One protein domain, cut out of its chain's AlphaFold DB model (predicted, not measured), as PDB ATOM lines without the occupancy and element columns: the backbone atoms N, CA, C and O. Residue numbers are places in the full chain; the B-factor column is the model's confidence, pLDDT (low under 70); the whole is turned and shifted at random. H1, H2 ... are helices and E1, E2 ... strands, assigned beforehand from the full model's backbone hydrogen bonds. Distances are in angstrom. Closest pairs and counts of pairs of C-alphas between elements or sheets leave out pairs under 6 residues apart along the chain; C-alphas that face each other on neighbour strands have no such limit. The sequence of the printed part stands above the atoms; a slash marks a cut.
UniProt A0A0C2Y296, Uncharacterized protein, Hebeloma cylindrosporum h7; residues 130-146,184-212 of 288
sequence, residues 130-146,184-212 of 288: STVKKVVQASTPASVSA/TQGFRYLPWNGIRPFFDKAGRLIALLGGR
ATOM      1  N   SER A 130     146.170 121.366 121.953       82.88
ATOM      2  CA  SER A 130     146.831 122.648 122.221       82.88
ATOM      3  C   SER A 130     147.001 122.913 123.721       82.88
ATOM      4  O   SER A 130     148.037 123.434 124.130       82.88
ATOM      5  N   THR A 131     146.029 122.514 124.548       77.25
ATOM      6  CA  THR A 131     146.111 122.593 126.012       77.25
ATOM      7  C   THR A 131     147.160 121.627 126.555       77.25
ATOM      8  O   THR A 131     147.979 122.028 127.378       77.25
ATOM      9  N   VAL A 132     147.190 120.386 126.057       83.31
ATOM     10  CA  VAL A 132     148.208 119.391 126.443       83.31
ATOM     11  C   VAL A 132     149.609 119.908 126.115       83.31
ATOM     12  O   VAL A 132     150.474 119.926 126.988       83.31
ATOM     13  N   LYS A 133     149.823 120.424 124.902       83.94
ATOM     14  CA  LYS A 133     151.110 121.001 124.490       83.94
ATOM     15  C   LYS A 133     151.532 122.184 125.363       83.94
ATOM     16  O   LYS A 133     152.664 122.234 125.830       83.94
ATOM     17  N   LYS A 134     150.627 123.139 125.596       79.50
ATOM     18  CA  LYS A 134     150.942 124.361 126.353       79.50
ATOM     19  C   LYS A 134     151.192 124.104 127.832       79.50
ATOM     20  O   LYS A 134     152.033 124.776 128.417       79.50
ATOM     21  N   VAL A 135     150.434 123.195 128.442       77.38
ATOM     22  CA  VAL A 135     150.385 123.088 129.903       77.38
ATOM     23  C   VAL A 135     151.047 121.818 130.419       77.38
ATOM     24  O   VAL A 135     151.766 121.870 131.413       77.38
ATOM     25  N   VAL A 136     150.845 120.687 129.745       79.19
ATOM     26  CA  VAL A 136     151.359 119.386 130.196       79.19
ATOM     27  C   VAL A 136     152.778 119.142 129.687       79.19
ATOM     28  O   VAL A 136     153.636 118.755 130.463       79.19
ATOM     29  N   GLN A 137     153.055 119.399 128.406       82.38
ATOM     30  CA  GLN A 137     154.384 119.136 127.829       82.38
ATOM     31  C   GLN A 137     155.442 120.169 128.247       82.38
ATOM     32  O   GLN A 137     156.619 119.840 128.334       82.38
ATOM     33  N   ALA A 138     155.038 121.414 128.514       80.62
ATOM     34  CA  ALA A 138     155.953 122.490 128.904       80.62
ATOM     35  C   ALA A 138     156.362 122.459 130.390       80.62
ATOM     36  O   ALA A 138     157.057 123.361 130.856       80.62
ATOM     37  N   SER A 139     155.887 121.476 131.154       80.12
ATOM     38  CA  SER A 139     156.019 121.436 132.607       80.12
ATOM     39  C   SER A 139     156.717 120.167 133.079       80.12
ATOM     40  O   SER A 139     156.646 119.117 132.446       80.12
ATOM     41  N   THR A 140     157.428 120.265 134.203       83.69
ATOM     42  CA  THR A 140     158.123 119.118 134.792       83.69
ATOM     43  C   THR A 140     157.114 118.256 135.555       83.69
ATOM     44  O   THR A 140     156.577 118.721 136.567       83.69
ATOM     45  N   PRO A 141     156.832 117.018 135.114       84.50
ATOM     46  CA  PRO A 141     155.835 116.177 135.759       84.50
ATOM     47  C   PRO A 141     156.261 115.768 137.172       84.50
ATOM     48  O   PRO A 141     157.439 115.550 137.457       84.50
ATOM     49  N   ALA A 142     155.287 115.651 138.074       86.00
ATOM     50  CA  ALA A 142     155.455 114.966 139.350       86.00
ATOM     51  C   ALA A 142     154.709 113.632 139.311       86.00
ATOM     52  O   ALA A 142     153.489 113.616 139.156       86.00
ATOM     53  N   SER A 143     155.423 112.527 139.501       86.94
ATOM     54  CA  SER A 143     154.793 111.213 139.629       86.94
ATOM     55  C   SER A 143     154.376 110.956 141.074       86.94
ATOM     56  O   SER A 143     155.136 111.184 142.018       86.94
ATOM     57  N   VAL A 144     153.158 110.458 141.246       88.31
ATOM     58  CA  VAL A 144     152.597 109.990 142.510       88.31
ATOM     59  C   VAL A 144     152.502 108.470 142.436       88.31
ATOM     60  O   VAL A 144     152.035 107.917 141.447       88.31
ATOM     61  N   SER A 145     152.942 107.774 143.485       88.50
ATOM     62  CA  SER A 145     152.962 106.303 143.529       88.50
ATOM     63  C   SER A 145     151.575 105.657 143.635       88.50
ATOM     64  O   SER A 145     151.452 104.443 143.470       88.50
ATOM     65  N   ALA A 146     150.540 106.449 143.914       86.56
ATOM     66  CA  ALA A 146     149.164 105.987 144.023       86.56
ATOM     67  C   ALA A 146     148.586 105.613 142.650       86.56
ATOM     68  O   ALA A 146     148.875 106.258 141.645       86.56
ATOM     69  N   THR A 184     149.388 114.740 160.302       92.31
ATOM     70  CA  THR A 184     148.985 113.630 161.189       92.31
ATOM     71  C   THR A 184     147.914 112.733 160.561       92.31
ATOM     72  O   THR A 184     147.877 111.535 160.822       92.31
ATOM     73  N   GLN A 185     147.069 113.285 159.691       87.56
ATOM     74  CA  GLN A 185     146.068 112.532 158.926       87.56
ATOM     75  C   GLN A 185     146.649 111.841 157.675       87.56
ATOM     76  O   GLN A 185     145.902 111.261 156.888       87.56
ATOM     77  N   GLY A 186     147.969 111.898 157.468       87.81
ATOM     78  CA  GLY A 186     148.652 111.254 156.346       87.81
ATOM     79  C   GLY A 186     148.697 112.087 155.063       87.81
ATOM     80  O   GLY A 186     149.124 111.584 154.022       87.81
ATOM     81  N   PHE A 187     148.293 113.362 155.103       86.88
ATOM     82  CA  PHE A 187     148.503 114.263 153.972       86.88
ATOM     83  C   PHE A 187     149.980 114.641 153.865       86.88
ATOM     84  O   PHE A 187     150.677 114.832 154.859       86.88
ATOM     85  N   ARG A 188     150.464 114.796 152.631       87.62
ATOM     86  CA  ARG A 188     151.844 115.196 152.348       87.62
ATOM     87  C   ARG A 188     151.870 116.534 151.631       87.62
ATOM     88  O   ARG A 188     151.199 116.704 150.614       87.62
ATOM     89  N   TYR A 189     152.706 117.451 152.115       86.56
ATOM     90  CA  TYR A 189     152.972 118.702 151.416       86.56
ATOM     91  C   TYR A 189     153.805 118.441 150.159       86.56
ATOM     92  O   TYR A 189     154.856 117.799 150.211       86.56
ATOM     93  N   LEU A 190     153.334 118.942 149.019       84.12
ATOM     94  CA  LEU A 190     154.060 118.892 147.759       84.12
ATOM     95  C   LEU A 190     154.448 120.323 147.382       84.12
ATOM     96  O   LEU A 190     153.552 121.122 147.106       84.12
ATOM     97  N   PRO A 191     155.752 120.669 147.361       81.00
ATOM     98  CA  PRO A 191     156.167 122.003 146.964       81.00
ATOM     99  C   PRO A 191     155.723 122.263 145.524       81.00
ATOM    100  O   PRO A 191     155.963 121.457 144.612       81.00
ATOM    101  N   TRP A 192     155.053 123.396 145.339       81.25
ATOM    102  CA  TRP A 192     154.466 123.800 144.073       81.25
ATOM    103  C   TRP A 192     155.032 125.149 143.642       81.25
ATOM    104  O   TRP A 192     155.009 126.121 144.387       81.25
ATOM    105  N   ASN A 193     155.549 125.190 142.417       74.38
ATOM    106  CA  ASN A 193     156.183 126.356 141.804       74.38
ATOM    107  C   ASN A 193     155.271 127.057 140.778       74.38
ATOM    108  O   ASN A 193     155.749 127.844 139.965       74.38
ATOM    109  N   GLY A 194     153.972 126.739 140.765       75.44
ATOM    110  CA  GLY A 194     152.996 127.346 139.861       75.44
ATOM    111  C   GLY A 194     152.785 126.617 138.531       75.44
ATOM    112  O   GLY A 194     151.808 126.886 137.849       75.44
ATOM    113  N   ILE A 195     153.642 125.686 138.111       76.00
ATOM    114  CA  ILE A 195     153.461 125.006 136.816       76.00
ATOM    115  C   ILE A 195     153.923 123.557 136.960       76.00
ATOM    116  O   ILE A 195     155.025 123.194 136.552       76.00
ATOM    117  N   ARG A 196     153.084 122.726 137.590       84.81
ATOM    118  CA  ARG A 196     153.411 121.319 137.842       84.81
ATOM    119  C   ARG A 196     152.190 120.410 137.672       84.81
ATOM    120  O   ARG A 196     151.264 120.502 138.481       84.81
ATOM    121  N   PRO A 197     152.164 119.546 136.646       88.44
ATOM    122  CA  PRO A 197     151.182 118.485 136.531       88.44
ATOM    123  C   PRO A 197     151.578 117.315 137.429       88.44
ATOM    124  O   PRO A 197     152.758 116.979 137.565       88.44
ATOM    125  N   PHE A 198     150.574 116.682 138.018       88.44
ATOM    126  CA  PHE A 198     150.726 115.474 138.809       88.44
ATOM    127  C   PHE A 198     150.149 114.300 138.035       88.44
ATOM    128  O   PHE A 198     149.021 114.365 137.540       88.44
ATOM    129  N   PHE A 199     150.933 113.235 137.951       90.81
ATOM    130  CA  PHE A 199     150.569 111.991 137.296       90.81
ATOM    131  C   PHE A 199     150.503 110.869 138.316       90.81
ATOM    132  O   PHE A 199     151.259 110.863 139.287       90.81
ATOM    133  N   ASP A 200     149.610 109.921 138.103       91.62
ATOM    134  CA  ASP A 200     149.587 108.703 138.901       91.62
ATOM    135  C   ASP A 200     150.586 107.650 138.400       91.62
ATOM    136  O   ASP A 200     151.324 107.864 137.435       91.62
ATOM    137  N   LYS A 201     150.582 106.479 139.047       91.19
ATOM    138  CA  LYS A 201     151.447 105.350 138.681       91.19
ATOM    139  C   LYS A 201     151.250 104.863 137.236       91.19
ATOM    140  O   LYS A 201     152.182 104.315 136.658       91.19
ATOM    141  N   ALA A 202     150.062 105.048 136.661       90.12
ATOM    142  CA  ALA A 202     149.725 104.638 135.300       90.12
ATOM    143  C   ALA A 202     149.977 105.748 134.258       90.12
ATOM    144  O   ALA A 202     149.641 105.577 133.089       90.12
ATOM    145  N   GLY A 203     150.542 106.893 134.663       87.56
ATOM    146  CA  GLY A 203     150.791 108.025 133.770       87.56
ATOM    147  C   GLY A 203     149.543 108.846 133.435       87.56
ATOM    148  O   GLY A 203     149.560 109.624 132.482       87.56
ATOM    149  N   ARG A 204     148.455 108.720 134.204       86.81
ATOM    150  CA  ARG A 204     147.248 109.545 134.037       86.81
ATOM    151  C   ARG A 204     147.412 110.871 134.765       86.81
ATOM    152  O   ARG A 204     147.864 110.902 135.907       86.81
ATOM    153  N   LEU A 205     147.006 111.964 134.122       85.88
ATOM    154  CA  LEU A 205     146.994 113.293 134.731       85.88
ATOM    155  C   LEU A 205     145.896 113.360 135.806       85.88
ATOM    156  O   LEU A 205     144.713 113.356 135.475       85.88
ATOM    157  N   ILE A 206     146.286 113.434 137.079       86.38
ATOM    158  CA  ILE A 206     145.355 113.450 138.225       86.38
ATOM    159  C   ILE A 206     145.011 114.859 138.688       86.38
ATOM    160  O   ILE A 206     143.898 115.128 139.131       86.38
ATOM    161  N   ALA A 207     145.975 115.765 138.595       83.88
ATOM    162  CA  ALA A 207     145.820 117.138 139.018       83.88
ATOM    163  C   ALA A 207     146.737 118.016 138.182       83.88
ATOM    164  O   ALA A 207     147.903 117.698 137.940       83.88
ATOM    165  N   LEU A 208     146.199 119.152 137.773       82.88
ATOM    166  CA  LEU A 208     146.954 120.205 137.136       82.88
ATOM    167  C   LEU A 208     146.664 121.492 137.892       82.88
ATOM    168  O   LEU A 208     145.583 122.066 137.775       82.88
ATOM    169  N   LEU A 209     147.638 121.925 138.683       79.81
ATOM    170  CA  LEU A 209     147.577 123.206 139.363       79.81
ATOM    171  C   LEU A 209     148.143 124.254 138.406       79.81
ATOM    172  O   LEU A 209     149.361 124.400 138.273       79.81
ATOM    173  N   GLY A 210     147.242 124.923 137.686       78.06
ATOM    174  CA  GLY A 210     147.579 126.091 136.881       78.06
ATOM    175  C   GLY A 210     147.932 127.242 137.812       78.06
ATOM    176  O   GLY A 210     147.088 127.691 138.582       78.06
ATOM    177  N   GLY A 211     149.188 127.664 137.810       78.19
ATOM    178  CA  GLY A 211     149.650 128.737 138.676       78.19
ATOM    179  C   GLY A 211     149.592 130.098 138.019       78.19
ATOM    180  O   GLY A 211     149.020 130.300 136.949       78.19
ATOM    181  N   ARG A 212     150.213 131.040 138.722       83.06
ATOM    182  CA  ARG A 212     150.296 132.442 138.345       83.06
ATOM    183  C   ARG A 212     150.995 132.608 136.983       83.06
ATOM    184  O   ARG A 212     152.042 131.986 136.775       83.06
TER     185      ARG A 212
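What this domain is: This is residues 130 to 146 and 184 to 212 of the 288 residues of an uncharacterized protein of Hebeloma cylindrosporum h7 (UniProt A0A0C2Y296). What is the main picture? An antiparallel hairpin, E1 and E2, stands in the middle, with helix H1 towards one end and residues 184 to 189 sticking out as a free arm towards the other. What makes it up? The printed part has 46 residues, under half in named elements, in the order H1, E1, E2, of mixed class. It is only just loose, close to compact, with radius of gyration of the C-alphas 11.5 A and spans 39 by 27 by 12 A.

Where its parts are: Where are the strands? E1, residues 195 to 199, spans 13.3 A; E2, residues 205 to 210, spans 13.0 A and ends at C-alpha (147.579, 126.091, 136.881). Where is the helix? H1, residues 130 to 137, spans 10.0 A from C-alpha (146.831, 122.648, 122.221).

How they stand to each other: How do E1 and E2 pair? This hairpin, with a tight link, is antiparallel at 169 degrees; N 198 and O 207 are 2.9 A apart, within hydrogen-bond range. What pairs beside E1? Residues 142 to 143 pair parallel with residues 198 to 199 of E1. Where is H1? Its closest C-alpha pair with E1 is Val 136 and Pro 197, 6.4 A; H1 and E2 are near each other, with 5 pairs of C-alphas within 10 A. In H1, 3 of 4 O i to N i+4 pairs are within range.

The domain as a whole: Is there a cut? Residues 147 to 183 are not printed; C-alphas 146 and 184 are 18.8 A apart. Is confidence low anywhere? No printed residue is under 70.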